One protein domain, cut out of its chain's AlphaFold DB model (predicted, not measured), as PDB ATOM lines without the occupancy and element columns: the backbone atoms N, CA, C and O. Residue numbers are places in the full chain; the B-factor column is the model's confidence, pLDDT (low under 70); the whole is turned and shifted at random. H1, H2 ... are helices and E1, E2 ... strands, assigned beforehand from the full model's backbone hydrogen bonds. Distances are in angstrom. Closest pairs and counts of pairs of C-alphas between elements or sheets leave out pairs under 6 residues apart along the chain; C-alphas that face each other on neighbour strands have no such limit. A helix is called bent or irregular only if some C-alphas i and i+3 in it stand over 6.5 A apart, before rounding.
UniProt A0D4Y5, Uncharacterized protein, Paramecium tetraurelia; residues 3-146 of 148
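AT A GLANCE: This is residues 3 to 146 of the 148 residues of an uncharacterized protein of Paramecium tetraurelia (UniProt A0D4Y5). Two long helices, H1 and H3, lie side by side and run opposite ways as the shaft of a long rod, with the short helix H2 at the turn between them. Near the other end of this shaft is the hairpin of E1 and E2, and beyond it, at the end of the rod opposite H2, a small hairpin of E3 and E4; residues 98 to 118 lead out to it and residues 130 to 146 fold back from it. The 144 printed residues hold three named helices and four named strands, in the order E1, E2, H1, H2, H3, E3, E4, and the class is mostly helix. Each of the two sheets, E1 - E2 and E3 - E4, is antiparallel. The whole is extended, with a radius of gyration of the C-alphas of 23.8 A and spans of 81 by 33 by 23 A.

IN THESE COORDINATES: E1, residues 3 to 7, begins with C-alpha 3 at (150.539, 206.993, 46.685), and E2 is residues 10 to 15. H1, residues 21 to 55, is 51.1 A long; it is neither bent nor irregular, but only just: C-alphas 32 and 35 are 6.2 A apart. H2 is residues 57 to 60. H3, residues 64 to 97, is 48.8 A long and begins with C-alpha 64 at (124.142, 188.018, 16.942); it is irregular, with C-alphas 89 and 92 7.0 A apart, and has a kink of 33 degrees near residue 90. E3, residues 119 to 121, and E4, residues 127 to 129, end with C-alpha 129 at (174.332, 214.556, 51.645).

HOW THE PARTS SIT: E1 and E2 form an antiparallel hairpin, with N 5 and O 12 within hydrogen-bond range at 2.8 A. The closest C-alphas of E1 and H3 are those of Leu 5 and Gly 95, 6.8 A apart. H1 and H3 touch at a shallow tilt of 24 degrees, opposite ways, with the C-alphas of Gln 38 and Ser 82 closest at 5.4 A. H1 touches H2 only at the corner, with residues 52 to 54 alone; the closest C-alphas, of Val 53 and Ala 59, are 4.9 A apart. H2 and H3 are close but not clearly touching, the C-alphas of Ala 59 and Lys 67 being closest at 7.5 A. O i to N i+4 pairs are within hydrogen-bond range in 28 of 31 cases in H1 and 28 of 30 in H3; H2 is too short for such a pair. E3 and E4 form an antiparallel hairpin, with N 129 and O 119 at 2.8 A; E4 is apart from H1, H2 and H3. Residues 102 to 103 pair with residues 143 to 144, antiparallel.

THE WHOLE: The two C-alphas farthest apart are those of Lys 61 and Asp 123, 82.2 A. The link from H3 to E3, 21 residues, is long; the other links between named elements are tight. The printed part has no cut; its mean pLDDT is 94.1, and no printed residue is under 70.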
ATOM      1  N   ILE A   3     151.624 207.723  46.027       95.81
ATOM      2  CA  ILE A   3     150.539 206.993  46.685       95.81
ATOM      3  C   ILE A   3     149.646 207.980  47.427       95.81
ATOM      4  O   ILE A   3     150.148 208.864  48.118       95.81
ATOM      5  N   ASN A   4     148.332 207.814  47.265       94.88
ATOM      6  CA  ASN A   4     147.327 208.488  48.080       94.88
ATOM      7  C   ASN A   4     146.918 207.560  49.230       94.88
ATOM      8  O   ASN A   4     146.482 206.432  48.988       94.88
ATOM      9  N   LEU A   5     147.060 208.042  50.456       93.50
ATOM     10  CA  LEU A   5     146.728 207.365  51.699       93.50
ATOM     11  C   LEU A   5     145.583 208.104  52.385       93.50
ATOM     12  O   LEU A   5     145.538 209.330  52.380       93.50
ATOM     13  N   THR A   6     144.680 207.369  53.026       89.81
ATOM     14  CA  THR A   6     143.610 207.970  53.829       89.81
ATOM     15  C   THR A   6     143.904 207.745  55.307       89.81
ATOM     16  O   THR A   6     144.154 206.615  55.716       89.81
ATOM     17  N   GLN A   7     143.860 208.812  56.104       87.12
ATOM     18  CA  GLN A   7     143.977 208.771  57.566       87.12
ATOM     19  C   GLN A   7     143.034 209.817  58.160       87.12
ATOM     20  O   GLN A   7     143.052 210.966  57.716       87.12
ATOM     21  N   ASN A   8     142.212 209.448  59.148       85.75
ATOM     22  CA  ASN A   8     141.284 210.374  59.817       85.75
ATOM     23  C   ASN A   8     140.391 211.169  58.842       85.75
ATOM     24  O   ASN A   8     140.247 212.385  58.961       85.75
ATOM     25  N   ASN A   9     139.829 210.490  57.833       86.12
ATOM     26  CA  ASN A   9     139.028 211.081  56.748       86.12
ATOM     27  C   ASN A   9     139.744 212.157  55.906       86.12
ATOM     28  O   ASN A   9     139.102 212.844  55.111       86.12
ATOM     29  N   LYS A  10     141.070 212.285  56.024       91.06
ATOM     30  CA  LYS A  10     141.902 213.141  55.176       91.06
ATOM     31  C   LYS A  10     142.727 212.302  54.209       91.06
ATOM     32  O   LYS A  10     143.159 211.200  54.544       91.06
ATOM     33  N   SER A  11     142.915 212.833  53.003       93.31
ATOM     34  CA  SER A  11     143.811 212.264  51.993       93.31
ATOM     35  C   SER A  11     145.206 212.852  52.149       93.31
ATOM     36  O   SER A  11     145.358 214.056  52.342       93.31
ATOM     37  N   TRP A  12     146.203 211.992  52.035       95.44
ATOM     38  CA  TRP A  12     147.612 212.282  52.228       95.44
ATOM     39  C   TRP A  12     148.408 211.696  51.075       95.44
ATOM     40  O   TRP A  12     148.109 210.609  50.587       95.44
ATOM     41  N   TRP A  13     149.455 212.388  50.657       96.50
ATOM     42  CA  TRP A  13     150.318 211.954  49.574       96.50
ATOM     43  C   TRP A  13     151.706 211.603  50.090       96.50
ATOM     44  O   TRP A  13     152.274 212.304  50.925       96.50
ATOM     45  N   THR A  14     152.261 210.519  49.557       96.81
ATOM     46  CA  THR A  14     153.656 210.114  49.763       96.81
ATOM     47  C   THR A  14     154.241 209.539  48.472       96.81
ATOM     48  O   THR A  14     153.535 209.380  47.468       96.81
ATOM     49  N   HIS A  15     155.536 209.233  48.484       96.81
ATOM     50  CA  HIS A  15     156.241 208.613  47.371       96.81
ATOM     51  C   HIS A  15     157.003 207.372  47.838       96.81
ATOM     52  O   HIS A  15     157.669 207.390  48.867       96.81
ATOM     53  N   THR A  16     156.956 206.293  47.054       95.62
ATOM     54  CA  THR A  16     157.621 205.023  47.404       95.62
ATOM     55  C   THR A  16     159.143 205.123  47.532       95.62
ATOM     56  O   THR A  16     159.742 204.204  48.065       95.62
ATOM     57  N   SER A  17     159.778 206.196  47.049       94.88
ATOM     58  CA  SER A  17     161.217 206.431  47.258       94.88
ATOM     59  C   SER A  17     161.557 206.834  48.699       94.88
ATOM     60  O   SER A  17     162.727 206.933  49.037       94.88
ATOM     61  N   LEU A  18     160.552 207.172  49.516       94.81
ATOM     62  CA  LEU A  18     160.717 207.658  50.891       94.81
ATOM     63  C   LEU A  18     160.629 206.527  51.927       94.81
ATOM     64  O   LEU A  18     160.606 206.788  53.126       94.81
ATOM     65  N   VAL A  19     160.553 205.280  51.464       95.62
ATOM     66  CA  VAL A  19     160.526 204.072  52.291       95.62
ATOM     67  C   VAL A  19     161.632 203.116  51.840       95.62
ATOM     68  O   VAL A  19     162.120 203.245  50.714       95.62
ATOM     69  N   PRO A  20     162.035 202.142  52.675       95.69
ATOM     70  CA  PRO A  20     163.052 201.167  52.297       95.69
ATOM     71  C   PRO A  20     162.714 200.421  51.000       95.69
ATOM     72  O   PRO A  20     161.550 200.118  50.723       95.69
ATOM     73  N   THR A  21     163.744 200.041  50.242       94.62
ATOM     74  CA  THR A  21     163.612 199.351  48.945       94.62
ATOM     75  C   THR A  21     162.762 198.080  49.026       94.62
ATOM     76  O   THR A  21     161.992 197.782  48.115       94.62
ATOM     77  N   GLU A  22     162.846 197.332  50.130       95.94
ATOM     78  CA  GLU A  22     162.011 196.145  50.346       95.94
ATOM     79  C   GLU A  22     160.515 196.499  50.374       95.94
ATOM     80  O   GLU A  22     159.704 195.868  49.690       95.94
ATOM     81  N   THR A  23     160.150 197.546  51.114       96.25
ATOM     82  CA  THR A  23     158.783 198.073  51.183       96.25
ATOM     83  C   THR A  23     158.329 198.589  49.824       96.25
ATOM     84  O   THR A  23     157.235 198.246  49.370       96.25
ATOM     85  N   GLN A  24     159.181 199.350  49.132       95.50
ATOM     86  CA  GLN A  24     158.914 199.821  47.773       95.50
ATOM     87  C   GLN A  24     158.573 198.658  46.832       95.50
ATOM     88  O   GLN A  24     157.577 198.728  46.108       95.50
ATOM     89  N   ASN A  25     159.353 197.574  46.866       96.38
ATOM     90  CA  ASN A  25     159.132 196.396  46.029       96.38
ATOM     91  C   ASN A  25     157.814 195.688  46.364       96.38
ATOM     92  O   ASN A  25     157.080 195.292  45.458       96.38
ATOM     93  N   LYS A  26     157.465 195.565  47.653       97.12
ATOM     94  CA  LYS A  26     156.177 194.991  48.082       97.12
ATOM     95  C   LYS A  26     154.996 195.821  47.573       97.12
ATOM     96  O   LYS A  26     154.075 195.261  46.978       97.12
ATOM     97  N   VAL A  27     155.047 197.147  47.724       96.44
ATOM     98  CA  VAL A  27     154.003 198.057  47.216       96.44
ATOM     99  C   VAL A  27     153.899 197.975  45.690       96.44
ATOM    100  O   VAL A  27     152.797 197.883  45.150       96.44
ATOM    101  N   PHE A  28     155.030 197.953  44.984       95.44
ATOM    102  CA  PHE A  28     155.065 197.816  43.527       95.44
ATOM    103  C   PHE A  28     154.417 196.508  43.051       95.44
ATOM    104  O   PHE A  28     153.602 196.522  42.127       95.44
ATOM    105  N   ASN A  29     154.709 195.387  43.716       95.81
ATOM    106  CA  ASN A  29     154.117 194.088  43.393       95.81
ATOM    107  C   ASN A  29     152.596 194.071  43.590       95.81
ATOM    108  O   ASN A  29     151.883 193.523  42.747       95.81
ATOM    109  N   LEU A  30     152.091 194.703  44.656       96.31
ATOM    110  CA  LEU A  30     150.651 194.839  44.884       96.31
ATOM    111  C   LEU A  30     149.986 195.642  43.762       96.31
ATOM    112  O   LEU A  30     149.016 195.177  43.173       96.31
ATOM    113  N   VAL A  31     150.528 196.809  43.409       94.06
ATOM    114  CA  VAL A  31     149.949 197.659  42.354       94.06
ATOM    115  C   VAL A  31     149.967 196.953  40.992       94.06
ATOM    116  O   VAL A  31     148.958 196.942  40.283       94.06
ATOM    117  N   ASN A  32     151.063 196.278  40.645       94.12
ATOM    118  CA  ASN A  32     151.166 195.545  39.379       94.12
ATOM    119  C   ASN A  32     150.282 194.291  39.322       94.12
ATOM    120  O   ASN A  32     149.894 193.854  38.233       94.12
ATOM    121  N   GLY A  33     149.906 193.732  40.475       94.44
ATOM    122  CA  GLY A  33     148.968 192.615  40.571       94.44
ATOM    123  C   GLY A  33     147.582 192.927  39.992       94.44
ATOM    124  O   GLY A  33     146.894 192.016  39.519       94.44
ATOM    125  N   GLN A  34     147.202 194.209  39.926       94.12
ATOM    126  CA  GLN A  34     145.896 194.648  39.432       94.12
ATOM    127  C   GLN A  34     145.639 194.213  37.988       94.12
ATOM    128  O   GLN A  34     144.567 193.686  37.690       94.12
ATOM    129  N   SER A  35     146.616 194.378  37.089       93.50
ATOM    130  CA  SER A  35     146.427 193.998  35.683       93.50
ATOM    131  C   SER A  35     146.232 192.489  35.533       93.50
ATOM    132  O   SER A  35     145.440 192.050  34.698       93.50
ATOM    133  N   SER A  36     146.943 191.687  36.330       95.31
ATOM    134  CA  SER A  36     146.806 190.227  36.316       95.31
ATOM    135  C   SER A  36     145.417 189.807  36.792       95.31
ATOM    136  O   SER A  36     144.749 189.016  36.124       95.31
ATOM    137  N   PHE A  37     144.941 190.394  37.895       96.38
ATOM    138  CA  PHE A  37     143.597 190.151  38.411       96.38
ATOM    139  C   PHE A  37     142.518 190.543  37.394       96.38
ATOM    140  O   PHE A  37     141.686 189.710  37.040       96.38
ATOM    141  N   GLN A  38     142.590 191.758  36.839       96.19
ATOM    142  CA  GLN A  38     141.656 192.229  35.813       96.19
ATOM    143  C   GLN A  38     141.596 191.289  34.611       96.19
ATOM    144  O   GLN A  38     140.507 190.942  34.158       96.19
ATOM    145  N   ASN A  39     142.750 190.861  34.094       95.62
ATOM    146  CA  ASN A  39     142.807 189.977  32.933       95.62
ATOM    147  C   ASN A  39     142.179 188.609  33.239       95.62
ATOM    148  O   ASN A  39     141.378 188.124  32.443       95.62
ATOM    149  N   LYS A  40     142.471 188.019  34.405       96.88
ATOM    150  CA  LYS A  40     141.890 186.733  34.827       96.88
ATOM    151  C   LYS A  40     140.379 186.822  35.037       96.88
ATOM    152  O   LYS A  40     139.646 185.986  34.512       96.88
ATOM    153  N   SER A  41     139.906 187.841  35.755       96.75
ATOM    154  CA  SER A  41     138.473 188.061  35.974       96.75
ATOM    155  C   SER A  41     137.742 188.278  34.655       96.75
ATOM    156  O   SER A  41     136.720 187.646  34.414       96.75
ATOM    157  N   THR A  42     138.291 189.123  33.780       97.12
ATOM    158  CA  THR A  42     137.685 189.433  32.481       97.12
ATOM    159  C   THR A  42     137.630 188.203  31.580       97.12
ATOM    160  O   THR A  42     136.607 187.971  30.941       97.12
ATOM    161  N   LEU A  43     138.687 187.385  31.546       97.56
ATOM    162  CA  LEU A  43     138.702 186.125  30.798       97.56
ATOM    163  C   LEU A  43     137.571 185.200  31.264       97.56
ATOM    164  O   LEU A  43     136.781 184.731  30.445       97.56
ATOM    165  N   LEU A  44     137.474 184.970  32.577       97.88
ATOM    166  CA  LEU A  44     136.476 184.080  33.162       97.88
ATOM    167  C   LEU A  44     135.051 184.565  32.877       97.88
ATOM    168  O   LEU A  44     134.222 183.789  32.408       97.88
ATOM    169  N   THR A  45     134.747 185.837  33.138       97.25
ATOM    170  CA  THR A  45     133.383 186.356  32.951       97.25
ATOM    171  C   THR A  45     132.995 186.428  31.483       97.25
ATOM    172  O   THR A  45     131.857 186.114  31.141       97.25
ATOM    173  N   THR A  46     133.937 186.766  30.601       97.31
ATOM    174  CA  THR A  46     133.706 186.755  29.152       97.31
ATOM    175  C   THR A  46     133.411 185.335  28.679       97.31
ATOM    176  O   THR A  46     132.420 185.126  27.981       97.31
ATOM    177  N   TYR A  47     134.188 184.344  29.124       97.50
ATOM    178  CA  TYR A  47     133.931 182.933  28.834       97.50
ATOM    179  C   TYR A  47     132.542 182.488  29.316       97.50
ATOM    180  O   TYR A  47     131.758 181.949  28.536       97.50
ATOM    181  N   LEU A  48     132.184 182.790  30.566       97.56
ATOM    182  CA  LEU A  48     130.860 182.471  31.108       97.56
ATOM    183  C   LEU A  48     129.732 183.177  30.343       97.56
ATOM    184  O   LEU A  48     128.679 182.586  30.121       97.56
ATOM    185  N   SER A  49     129.947 184.418  29.899       96.81
ATOM    186  CA  SER A  49     128.963 185.149  29.097       96.81
ATOM    187  C   SER A  49     128.779 184.537  27.708       96.81
ATOM    188  O   SER A  49     127.644 184.423  27.248       96.81
ATOM    189  N   LEU A  50     129.860 184.068  27.074       97.25
ATOM    190  CA  LEU A  50     129.803 183.328  25.814       97.25
ATOM    191  C   LEU A  50     129.017 182.029  25.984       97.25
ATOM    192  O   LEU A  50     128.170 181.710  25.151       97.25
ATOM    193  N   GLU A  51     129.247 181.305  27.076       96.69
ATOM    194  CA  GLU A  51     128.487 180.096  27.376       96.69
ATOM    195  C   GLU A  51     127.007 180.404  27.636       96.69
ATOM    196  O   GLU A  51     126.122 179.731  27.103       96.69
ATOM    197  N   ALA A  52     126.709 181.483  28.360       95.88
ATOM    198  CA  ALA A  52     125.345 181.918  28.632       95.88
ATOM    199  C   ALA A  52     124.574 182.263  27.347       95.88
ATOM    200  O   ALA A  52     123.487 181.728  27.121       95.88
ATOM    201  N   VAL A  53     125.134 183.099  26.463       96.00
ATOM    202  CA  VAL A  53     124.447 183.526  25.227       96.00
ATOM    203  C   VAL A  53     124.297 182.410  24.187       96.00
ATOM    204  O   VAL A  53     123.521 182.559  23.240       96.00
ATOM    205  N   ASN A  54     125.010 181.291  24.352       94.69
ATOM    206  CA  ASN A  54     124.947 180.142  23.448       94.69
ATOM    207  C   ASN A  54     124.164 178.946  24.010       94.69
ATOM    208  O   ASN A  54     123.554 178.213  23.226       94.69
ATOM    209  N   ARG A  55     124.135 178.746  25.335       93.69
ATOM    210  CA  ARG A  55     123.476 177.592  25.973       93.69
ATOM    211  C   ARG A  55     122.130 177.907  26.622       93.69
ATOM    212  O   ARG A  55     121.272 177.030  26.653       93.69
ATOM    213  N   ILE A  56     121.907 179.127  27.116       91.25
ATOM    214  CA  ILE A  56     120.666 179.476  27.826       91.25
ATOM    215  C   ILE A  56     119.542 179.727  26.816       91.25
ATOM    216  O   ILE A  56     119.674 180.572  25.934       91.25
ATOM    217  N   GLY A  57     118.421 179.010  26.954       90.06
ATOM    218  CA  GLY A  57     117.326 178.981  25.973       90.06
ATOM    219  C   GLY A  57     116.861 180.360  25.473       90.06
ATOM    220  O   GLY A  57     116.865 180.578  24.261       90.06
ATOM    221  N   PRO A  58     116.500 181.306  26.361       90.31
ATOM    222  CA  PRO A  58     116.141 182.670  25.964       90.31
ATOM    223  C   PRO A  58     117.276 183.440  25.270       90.31
ATOM    224  O   PRO A  58     117.067 184.018  24.205       90.31
ATOM    225  N   ALA A  59     118.490 183.408  25.824       88.00
ATOM    226  CA  ALA A  59     119.631 184.164  25.302       88.00
ATOM    227  C   ALA A  59     120.137 183.616  23.953       88.00
ATOM    228  O   ALA A  59     120.547 184.374  23.074       88.00
ATOM    229  N   LYS A  60     120.027 182.299  23.744       91.81
ATOM    230  CA  LYS A  60     120.400 181.614  22.501       91.81
ATOM    231  C   LYS A  60     119.599 182.101  21.293       91.81
ATOM    232  O   LYS A  60     120.139 182.098  20.187       91.81
ATOM    233  N   LYS A  61     118.346 182.523  21.495       94.31
ATOM    234  CA  LYS A  61     117.440 182.995  20.434       94.31
ATOM    235  C   LYS A  61     117.675 184.452  20.025       94.31
ATOM    236  O   LYS A  61     117.081 184.903  19.051       94.31
ATOM    237  N   LEU A  62     118.519 185.188  20.750       93.88
ATOM    238  CA  LEU A  62     118.845 186.571  20.414       93.88
ATOM    239  C   LEU A  62     119.642 186.653  19.105       93.88
ATOM    240  O   LEU A  62     120.432 185.762  18.780       93.88
ATOM    241  N   ALA A  63     119.480 187.756  18.378       95.88
ATOM    242  CA  ALA A  63     120.305 188.049  17.214       95.88
ATOM    243  C   ALA A  63     121.779 188.264  17.609       95.88
ATOM    244  O   ALA A  63     122.093 188.642  18.741       95.88
ATOM    245  N   ILE A  64     122.698 188.039  16.665       94.94
ATOM    246  CA  ILE A  64     124.142 188.018  16.942       94.94
ATOM    247  C   ILE A  64     124.668 189.327  17.542       94.94
ATOM    248  O   ILE A  64     125.491 189.292  18.452       94.94
ATOM    249  N   TYR A  65     124.149 190.476  17.106       96.12
ATOM    250  CA  TYR A  65     124.558 191.784  17.619       96.12
ATOM    251  C   TYR A  65     124.153 191.987  19.087       96.12
ATOM    252  O   TYR A  65     124.926 192.559  19.850       96.12
ATOM    253  N   PHE A  66     123.011 191.445  19.530       95.62
ATOM    254  CA  PHE A  66     122.638 191.459  20.949       95.62
ATOM    255  C   PHE A  66     123.543 190.551  21.781       95.62
ATOM    256  O   PHE A  66     123.970 190.941  22.864       95.62
ATOM    257  N   LYS A  67     123.894 189.365  21.269       96.00
ATOM    258  CA  LYS A  67     124.839 188.462  21.945       96.00
ATOM    259  C   LYS A  67     126.216 189.104  22.095       96.00
ATOM    260  O   LYS A  67     126.769 189.111  23.190       96.00
ATOM    261  N   ALA A  68     126.738 189.678  21.012       96.06
ATOM    262  CA  ALA A  68     128.007 190.395  21.015       96.06
ATOM    263  C   ALA A  68     127.970 191.603  21.965       96.06
ATOM    264  O   ALA A  68     128.916 191.810  22.719       96.06
ATOM    265  N   GLY A  69     126.856 192.345  21.991       96.94
ATOM    266  CA  GLY A  69     126.640 193.446  22.928       96.94
ATOM    267  C   GLY A  69     126.689 193.001  24.391       96.94
ATOM    268  O   GLY A  69     127.382 193.626  25.188       96.94
ATOM    269  N   ILE A  70     126.027 191.891  24.739       95.62
ATOM    270  CA  ILE A  70     126.070 191.316  26.095       95.62
ATOM    271  C   ILE A  70     127.508 190.943  26.475       95.62
ATOM    272  O   ILE A  70     127.995 191.369  27.519       95.62
ATOM    273  N   VAL A  71     128.201 190.183  25.626       96.88
ATOM    274  CA  VAL A  71     129.577 189.732  25.897       96.88
ATOM    275  C   VAL A  71     130.532 190.925  26.019       96.88
ATOM    276  O   VAL A  71     131.332 190.983  26.950       96.88
ATOM    277  N   GLY A  72     130.417 191.917  25.131       97.38
ATOM    278  CA  GLY A  72     131.223 193.139  25.175       97.38
ATOM    279  C   GLY A  72     130.962 193.984  26.424       97.38
ATOM    280  O   GLY A  72     131.908 194.465  27.052       97.38
ATOM    281  N   ALA A  73     129.699 194.115  26.838       97.12
ATOM    282  CA  ALA A  73     129.335 194.804  28.074       97.12
ATOM    283  C   ALA A  73     129.899 194.084  29.310       97.12
ATOM    284  O   ALA A  73     130.455 194.734  30.195       97.12
ATOM    285  N   VAL A  74     129.826 192.748  29.351       97.12
ATOM    286  CA  VAL A  74     130.425 191.943  30.426       97.12
ATOM    287  C   VAL A  74     131.943 192.110  30.458       97.12
ATOM    288  O   VAL A  74     132.497 192.313  31.537       97.12
ATOM    289  N   PHE A  75     132.617 192.080  29.305       97.50
ATOM    290  CA  PHE A  75     134.062 192.288  29.209       97.50
ATOM    291  C   PHE A  75     134.478 193.645  29.801       97.50
ATOM    292  O   PHE A  75     135.293 193.702  30.726       97.50
ATOM    293  N   LEU A  76     133.887 194.741  29.311       96.94
ATOM    294  CA  LEU A  76     134.238 196.095  29.750       96.94
ATOM    295  C   LEU A  76     133.847 196.334  31.212       96.94
ATOM    296  O   LEU A  76     134.660 196.826  31.999       96.94
ATOM    297  N   GLY A  77     132.632 195.932  31.590       96.94
ATOM    298  CA  GLY A  77     132.127 196.062  32.953       96.94
ATOM    299  C   GLY A  77     132.986 195.297  33.954       96.94
ATOM    300  O   GLY A  77     133.369 195.848  34.985       96.94
ATOM    301  N   THR A  78     133.385 194.064  33.620       97.00
ATOM    302  CA  THR A  78     134.269 193.268  34.482       97.00
ATOM    303  C   THR A  78     135.635 193.919  34.618       97.00
ATOM    304  O   THR A  78     136.150 194.004  35.730       97.00
ATOM    305  N   ARG A  79     136.238 194.406  33.527       94.94
ATOM    306  CA  ARG A  79     137.571 195.024  33.570       94.94
ATOM    307  C   ARG A  79     137.610 196.245  34.494       94.94
ATOM    308  O   ARG A  79     138.546 196.387  35.285       94.94
ATOM    309  N   ILE A  80     136.583 197.092  34.438       95.12
ATOM    310  CA  ILE A  80     136.449 198.269  35.311       95.12
ATOM    311  C   ILE A  80     136.191 197.835  36.761       95.12
ATOM    312  O   ILE A  80     136.919 198.244  37.668       95.12
ATOM    313  N   ALA A  81     135.196 196.968  36.981       96.00
ATOM    314  CA  ALA A  81     134.789 196.536  38.316       96.00
ATOM    315  C   ALA A  81     135.904 195.779  39.054       96.00
ATOM    316  O   ALA A  81     136.204 196.098  40.201       96.00
ATOM    317  N   SER A  82     136.565 194.826  38.389       96.12
ATOM    318  CA  SER A  82     137.677 194.056  38.963       96.12
ATOM    319  C   SER A  82     138.891 194.929  39.284       96.12
ATOM    320  O   SER A  82     139.539 194.707  40.302       96.12
ATOM    321  N   GLY A  83     139.170 195.954  38.469       93.06
ATOM    322  CA  GLY A  83     140.227 196.928  38.748       93.06
ATOM    323  C   GLY A  83     139.960 197.728  40.012       93.06
ATOM    324  O   GLY A  83     140.808 197.787  40.895       93.06
ATOM    325  N   SER A  84     138.756 198.297  40.114       94.31
ATOM    326  CA  SER A  84     138.325 199.048  41.296       94.31
ATOM    327  C   SER A  84     138.293 198.166  42.546       94.31
ATOM    328  O   SER A  84     138.809 198.551  43.594       94.31
ATOM    329  N   TYR A  85     137.747 196.951  42.431       96.25
ATOM    330  CA  TYR A  85     137.703 195.986  43.526       96.25
ATOM    331  C   TYR A  85     139.106 195.643  44.031       96.25
ATOM    332  O   TYR A  85     139.363 195.766  45.224       96.25
ATOM    333  N   TYR A  86     140.024 195.282  43.130       96.12
ATOM    334  CA  TYR A  86     141.390 194.923  43.501       96.12
ATOM    335  C   TYR A  86     142.151 196.104  44.109       96.12
ATOM    336  O   TYR A  86     142.780 195.966  45.155       96.12
ATOM    337  N   ALA A  87     142.048 197.291  43.499       92.94
ATOM    338  CA  ALA A  87     142.655 198.502  44.039       92.94
ATOM    339  C   ALA A  87     142.153 198.787  45.462       92.94
ATOM    340  O   ALA A  87     142.944 199.114  46.338       92.94
ATOM    341  N   ASN A  88     140.854 198.609  45.721       93.06
ATOM    342  CA  ASN A  88     140.294 198.753  47.061       93.06
ATOM    343  C   ASN A  88     140.741 197.638  48.017       93.06
ATOM    344  O   ASN A  88     141.010 197.936  49.177       93.06
ATOM    345  N   SER A  89     140.870 196.391  47.555       94.69
ATOM    346  CA  SER A  89     141.274 195.270  48.413       94.69
ATOM    347  C   SER A  89     142.722 195.372  48.894       94.69
ATOM    348  O   SER A  89     143.037 194.875  49.969       94.69
ATOM    349  N   ILE A  90     143.604 196.019  48.123       95.25
ATOM    350  CA  ILE A  90     145.018 196.195  48.493       95.25
ATOM    351  C   ILE A  90     145.299 197.485  49.277       95.25
ATOM    352  O   ILE A  90     146.398 197.625  49.808       95.25
ATOM    353  N   LYS A  91     144.345 198.429  49.374       92.69
ATOM    354  CA  LYS A  91     144.547 199.725  50.061       92.69
ATOM    355  C   LYS A  91     145.047 199.556  51.491       92.69
ATOM    356  O   LYS A  91     145.996 200.224  51.885       92.69
ATOM    357  N   THR A  92     144.427 198.651  52.242       93.31
ATOM    358  CA  THR A  92     144.789 198.373  53.636       93.31
ATOM    359  C   THR A  92     146.214 197.839  53.750       93.31
ATOM    360  O   THR A  92     146.967 198.274  54.614       93.31
ATOM    361  N   GLU A  93     146.610 196.932  52.857       95.25
ATOM    362  CA  GLU A  93     147.954 196.347  52.865       95.25
ATOM    363  C   GLU A  93     149.023 197.376  52.479       95.25
ATOM    364  O   GLU A  93     150.068 197.458  53.118       95.25
ATOM    365  N   ILE A  94     148.735 198.228  51.488       95.62
ATOM    366  CA  ILE A  94     149.598 199.363  51.139       95.62
ATOM    367  C   ILE A  94     149.736 200.320  52.331       95.62
ATOM    368  O   ILE A  94     150.844 200.770  52.605       95.62
ATOM    369  N   GLY A  95     148.648 200.601  53.052       94.94
ATOM    370  CA  GLY A  95     148.678 201.417  54.268       94.94
ATOM    371  C   GLY A  95     149.622 200.844  55.326       94.94
ATOM    372  O   GLY A  95     150.499 201.557  55.797       94.94
ATOM    373  N   LYS A  96     149.519 199.545  55.631       95.44
ATOM    374  CA  LYS A  96     150.424 198.869  56.580       95.44
ATOM    375  C   LYS A  96     151.887 198.944  56.160       95.44
ATOM    376  O   LYS A  96     152.755 199.190  56.986       95.44
ATOM    377  N   LEU A  97     152.167 198.714  54.877       96.56
ATOM    378  CA  LEU A  97     153.530 198.761  54.348       96.56
ATOM    379  C   LEU A  97     154.133 200.166  54.432       96.56
ATOM    380  O   LEU A  97     155.342 200.299  54.592       96.56
ATOM    381  N   LEU A  98     153.304 201.200  54.308       96.31
ATOM    382  CA  LEU A  98     153.714 202.603  54.345       96.31
ATOM    383  C   LEU A  98     153.562 203.236  55.736       96.31
ATOM    384  O   LEU A  98     153.630 204.459  55.856       96.31
ATOM    385  N   ASP A  99     153.377 202.428  56.780       95.50
ATOM    386  CA  ASP A  99     153.391 202.902  58.160       95.50
ATOM    387  C   ASP A  99     154.741 203.557  58.491       95.50
ATOM    388  O   ASP A  99     155.809 203.032  58.172       95.50
ATOM    389  N   GLY A 100     154.695 204.756  59.068       94.44
ATOM    390  CA  GLY A 100     155.871 205.586  59.317       94.44
ATOM    391  C   GLY A 100     156.416 206.339  58.096       94.44
ATOM    392  O   GLY A 100     157.429 207.022  58.230       94.44
ATOM    393  N   ALA A 101     155.783 206.271  56.918       95.81
ATOM    394  CA  ALA A 101     156.215 207.055  55.759       95.81
ATOM    395  C   ALA A 101     155.885 208.553  55.933       95.81
ATOM    396  O   ALA A 101     154.803 208.892  56.420       95.81
ATOM    397  N   PRO A 102     156.756 209.484  55.510       96.00
ATOM    398  CA  PRO A 102     156.441 210.912  55.536       96.00
ATOM    399  C   PRO A 102     155.313 211.249  54.547       96.00
ATOM    400  O   PRO A 102     155.278 210.719  53.430       96.00
ATOM    401  N   VAL A 103     154.394 212.137  54.947       96.25
ATOM    402  CA  VAL A 103     153.218 212.517  54.147       96.25
ATOM    403  C   VAL A 103     152.995 214.028  54.030       96.25
ATOM    404  O   VAL A 103     153.339 214.812  54.921       96.25
ATOM    405  N   TRP A 104     152.354 214.419  52.926       95.62
ATOM    406  CA  TRP A 104     151.973 215.790  52.576       95.62
ATOM    407  C   TRP A 104     150.494 215.880  52.190       95.62
ATOM    408  O   TRP A 104     149.891 214.896  51.770       95.62
ATOM    409  N   GLU A 105     149.897 217.066  52.314       94.00
ATOM    410  CA  GLU A 105     148.500 217.304  51.908       94.00
ATOM    411  C   GLU A 105     148.360 217.395  50.384       94.00
ATOM    412  O   GLU A 105     147.406 216.864  49.815       94.00
ATOM    413  N   ASN A 106     149.334 218.013  49.708       93.69
ATOM    414  CA  ASN A 106     149.349 218.116  48.254       93.69
ATOM    415  C   ASN A 106     150.369 217.158  47.651       93.69
ATOM    416  O   ASN A 106     151.506 217.055  48.106       93.69
ATOM    417  N   LYS A 107     149.988 216.531  46.539       94.31
ATOM    418  CA  LYS A 107     150.875 215.663  45.757       94.31
ATOM    419  C   LYS A 107     152.135 216.385  45.257       94.31
ATOM    420  O   LYS A 107     153.177 215.754  45.147       94.31
ATOM    421  N   PHE A 108     152.030 217.674  44.930       92.75
ATOM    422  CA  PHE A 108     153.130 218.459  44.356       92.75
ATOM    423  C   PHE A 108     154.237 218.786  45.361       92.75
ATOM    424  O   PHE A 108     155.372 218.998  44.949       92.75
ATOM    425  N   ASP A 109     153.919 218.757  46.654       92.94
ATOM    426  CA  ASP A 109     154.881 219.033  47.725       92.94
ATOM    427  C   ASP A 109     155.709 217.782  48.077       92.94
ATOM    428  O   ASP A 109     156.676 217.857  48.831       92.94
ATOM    429  N   VAL A 110     155.332 216.613  47.545       94.75
ATOM    430  CA  VAL A 110     155.985 215.339  47.850       94.75
ATOM    431  C   VAL A 110     157.283 215.199  47.042       94.75
ATOM    432  O   VAL A 110     157.232 215.108  45.809       94.75
ATOM    433  N   PRO A 111     158.445 215.094  47.709       93.19
ATOM    434  CA  PRO A 111     159.718 214.921  47.033       93.19
ATOM    435  C   PRO A 111     159.904 213.494  46.501       93.19
ATOM    436  O   PRO A 111     159.564 212.508  47.154       93.19
ATOM    437  N   GLU A 112     160.535 213.387  45.334       93.56
ATOM    438  CA  GLU A 112     161.073 212.131  44.807       93.56
ATOM    439  C   GLU A 112     162.556 212.053  45.188       93.56
ATOM    440  O   GLU A 112     163.370 212.815  44.665       93.56
ATOM    441  N   LEU A 113     162.901 211.191  46.149       91.56
ATOM    442  CA  LEU A 113     164.250 211.130  46.736       91.56
ATOM    443  C   LEU A 113     165.317 210.785  45.689       91.56
ATOM    444  O   LEU A 113     166.404 211.346  45.709       91.56
ATOM    445  N   ASP A 114     164.965 209.930  44.733       90.69
ATOM    446  CA  ASP A 114     165.790 209.520  43.595       90.69
ATOM    447  C   ASP A 114     166.037 210.639  42.569       90.69
ATOM    448  O   ASP A 114     166.914 210.513  41.717       90.69
ATOM    449  N   LYS A 115     165.293 211.745  42.654       92.56
ATOM    450  CA  LYS A 115     165.456 212.926  41.794       92.56
ATOM    451  C   LYS A 115     166.011 214.135  42.540       92.56
ATOM    452  O   LYS A 115     166.173 215.198  41.940       92.56
ATOM    453  N   LYS A 116     166.253 214.021  43.849       90.75
ATOM    454  CA  LYS A 116     166.831 215.117  44.623       90.75
ATOM    455  C   LYS A 116     168.307 215.259  44.283       90.75
ATOM    456  O   LYS A 116     169.035 214.277  44.168       90.75
ATOM    457  N   PHE A 117     168.736 216.507  44.139       91.56
ATOM    458  CA  PHE A 117     170.152 216.816  44.085       91.56
ATOM    459  C   PHE A 117     170.790 216.463  45.430       91.56
ATOM    460  O   PHE A 117     170.248 216.791  46.487       91.56
ATOM    461  N   PHE A 118     171.941 215.809  45.370       93.62
ATOM    462  CA  PHE A 118     172.800 215.538  46.510       93.62
ATOM    463  C   PHE A 118     174.242 215.822  46.098       93.62
ATOM    464  O   PHE A 118     174.574 215.817  44.909       93.62
ATOM    465  N   PHE A 119     175.093 216.074  47.082       94.94
ATOM    466  CA  PHE A 119     176.530 216.188  46.882       94.94
ATOM    467  C   PHE A 119     177.245 215.173  47.768       94.94
ATOM    468  O   PHE A 119     176.656 214.613  48.692       94.94
ATOM    469  N   ILE A 120     178.496 214.902  47.432       96.31
ATOM    470  CA  ILE A 120     179.381 214.075  48.238       96.31
ATOM    471  C   ILE A 120     180.044 215.015  49.240       96.31
ATOM    472  O   ILE A 120     180.658 215.996  48.826       96.31
ATOM    473  N   ASP A 121     179.845 214.757  50.528       95.00
ATOM    474  CA  ASP A 121     180.294 215.651  51.590       95.00
ATOM    475  C   ASP A 121     181.706 215.281  52.061       95.00
ATOM    476  O   ASP A 121     181.904 214.258  52.719       95.00
ATOM    477  N   ASP A 122     182.684 216.115  51.706       94.19
ATOM    478  CA  ASP A 122     184.098 215.928  52.044       94.19
ATOM    479  C   ASP A 122     184.326 215.872  53.568       94.19
ATOM    480  O   ASP A 122     185.191 215.126  54.033       94.19
ATOM    481  N   ASP A 123     183.515 216.594  54.352       94.75
ATOM    482  CA  ASP A 123     183.616 216.648  55.817       94.75
ATOM    483  C   ASP A 123     182.921 215.457  56.501       94.75
ATOM    484  O   ASP A 123     183.187 215.161  57.669       94.75
ATOM    485  N   ASN A 124     182.057 214.739  55.777       93.81
ATOM    486  CA  ASN A 124     181.346 213.557  56.264       93.81
ATOM    487  C   ASN A 124     181.769 212.294  55.502       93.81
ATOM    488  O   ASN A 124     180.937 211.553  54.981       93.81
ATOM    489  N   ASN A 125     183.080 212.046  55.421       95.94
ATOM    490  CA  ASN A 125     183.666 210.840  54.819       95.94
ATOM    491  C   ASN A 125     183.188 210.547  53.384       95.94
ATOM    492  O   ASN A 125     183.101 209.382  52.991       95.94
ATOM    493  N   PHE A 126     182.889 211.583  52.595       94.81
ATOM    494  CA  PHE A 126     182.348 211.451  51.242       94.81
ATOM    495  C   PHE A 126     180.996 210.712  51.194       94.81
ATOM    496  O   PHE A 126     180.659 210.054  50.204       94.81
ATOM    497  N   GLU A 127     180.193 210.802  52.253       96.69
ATOM    498  CA  GLU A 127     178.822 210.299  52.233       96.69
ATOM    499  C   GLU A 127     177.906 211.222  51.407       96.69
ATOM    500  O   GLU A 127     178.098 212.443  51.370       96.69
ATOM    501  N   PRO A 128     176.881 210.667  50.732       95.12
ATOM    502  CA  PRO A 128     175.907 211.471  50.012       95.12
ATOM    503  C   PRO A 128     175.062 212.292  50.992       95.12
ATOM    504  O   PRO A 128     174.371 211.748  51.853       95.12
ATOM    505  N   SER A 129     175.063 213.610  50.809       93.12
ATOM    506  CA  SER A 129     174.332 214.556  51.645       93.12
ATOM    507  C   SER A 129     173.342 215.375  50.820       93.12
ATOM    508  O   SER A 129     173.647 215.885  49.738       93.12
ATOM    509  N   LEU A 130     172.128 215.527  51.353       91.69
ATOM    510  CA  LEU A 130     171.111 216.438  50.815       91.69
ATOM    511  C   LEU A 130     171.327 217.886  51.284       91.69
ATOM    512  O   LEU A 130     170.715 218.805  50.744       91.69
ATOM    513  N   TRP A 131     172.193 218.102  52.277       91.06
ATOM    514  CA  TRP A 131     172.442 219.393  52.919       91.06
ATOM    515  C   TRP A 131     173.471 220.223  52.152       91.06
ATOM    516  O   TRP A 131     174.504 220.619  52.679       91.06
ATOM    517  N   HIS A 132     173.211 220.445  50.867       90.69
ATOM    518  CA  HIS A 132     174.135 221.160  49.995       90.69
ATOM    519  C   HIS A 132     174.183 222.663  50.308       90.69
ATOM    520  O   HIS A 132     173.189 223.260  50.703       90.69
ATOM    521  N   HIS A 133     175.309 223.314  50.016       90.06
ATOM    522  CA  HIS A 133     175.555 224.739  50.298       90.06
ATOM    523  C   HIS A 133     174.507 225.722  49.739       90.06
ATOM    524  O   HIS A 133     174.339 226.817  50.262       90.06
ATOM    525  N   GLY A 134     173.800 225.345  48.669       88.81
ATOM    526  CA  GLY A 134     172.691 226.131  48.109       88.81
ATOM    527  C   GLY A 134     171.330 225.947  48.801       88.81
ATOM    528  O   GLY A 134     170.333 226.458  48.291       88.81
ATOM    529  N   ILE A 135     171.239 225.165  49.883       88.19
ATOM    530  CA  ILE A 135     169.971 224.891  50.563       88.19
ATOM    531  C   ILE A 135     169.583 226.076  51.450       88.19
ATOM    532  O   ILE A 135     170.269 226.421  52.406       88.19
ATOM    533  N   ASN A 136     168.452 226.702  51.135       85.94
ATOM    534  CA  ASN A 136     167.951 227.845  51.903       85.94
ATOM    535  C   ASN A 136     166.735 227.479  52.763       85.94
ATOM    536  O   ASN A 136     166.490 228.107  53.790       85.94
ATOM    537  N   GLN A 137     165.960 226.473  52.345       83.12
ATOM    538  CA  GLN A 137     164.759 225.984  53.023       83.12
ATOM    539  C   GLN A 137     164.554 224.496  52.718       83.12
ATOM    540  O   GLN A 137     165.031 223.992  51.702       83.12
ATOM    541  N   ILE A 138     163.832 223.801  53.601       78.50
ATOM    542  CA  ILE A 138     163.498 222.380  53.451       78.50
ATOM    543  C   ILE A 138     161.993 222.230  53.536       78.50
ATOM    544  O   ILE A 138     161.393 222.579  54.557       78.50
ATOM    545  N   ASP A 139     161.411 221.639  52.500       78.81
ATOM    546  CA  ASP A 139     160.021 221.211  52.522       78.81
ATOM    547  C   ASP A 139     159.880 220.027  53.477       78.81
ATOM    548  O   ASP A 139     160.259 218.891  53.183       78.81
ATOM    549  N   LYS A 140     159.376 220.316  54.676       84.50
ATOM    550  CA  LYS A 140     159.167 219.307  55.711       84.50
ATOM    551  C   LYS A 140     157.863 218.550  55.454       84.50
ATOM    552  O   LYS A 140     156.875 219.169  55.044       84.50
ATOM    553  N   PRO A 141     157.819 217.237  55.742       90.81
ATOM    554  CA  PRO A 141     156.554 216.521  55.780       90.81
ATOM    555  C   PRO A 141     155.636 217.126  56.839       90.81
ATOM    556  O   PRO A 141     156.096 217.648  57.857       90.81
ATOM    557  N   LYS A 142     154.325 217.034  56.611       91.31
ATOM    558  CA  LYS A 142     153.329 217.489  57.590       91.31
ATOM    559  C   LYS A 142     153.315 216.581  58.814       91.31
ATOM    560  O   LYS A 142     153.233 217.065  59.937       91.31
ATOM    561  N   GLN A 143     153.397 215.276  58.574       93.56
ATOM    562  CA  GLN A 143     153.473 214.242  59.596       93.56
ATOM    563  C   GLN A 143     154.042 212.951  58.999       93.56
ATOM    564  O   GLN A 143     154.268 212.855  57.790       93.56
ATOM    565  N   PHE A 144     154.244 211.955  59.854       94.69
ATOM    566  CA  PHE A 144     154.456 210.578  59.429       94.69
ATOM    567  C   PHE A 144     153.116 209.848  59.446       94.69
ATOM    568  O   PHE A 144     152.311 210.030  60.363       94.69
ATOM    569  N   TYR A 145     152.861 209.069  58.401       95.12
ATOM    570  CA  TYR A 145     151.677 208.235  58.309       95.12
ATOM    571  C   TYR A 145     151.677 207.234  59.457       95.12
ATOM    572  O   TYR A 145     152.711 206.647  59.769       95.12
ATOM    573  N   LYS A 146     150.512 207.052  60.072       94.06
ATOM    574  CA  LYS A 146     150.291 206.002  61.056       94.06
ATOM    575  C   LYS A 146     149.121 205.160  60.588       94.06
ATOM    576  O   LYS A 146     148.024 205.692  60.407       94.06
TER     577      LYS A 146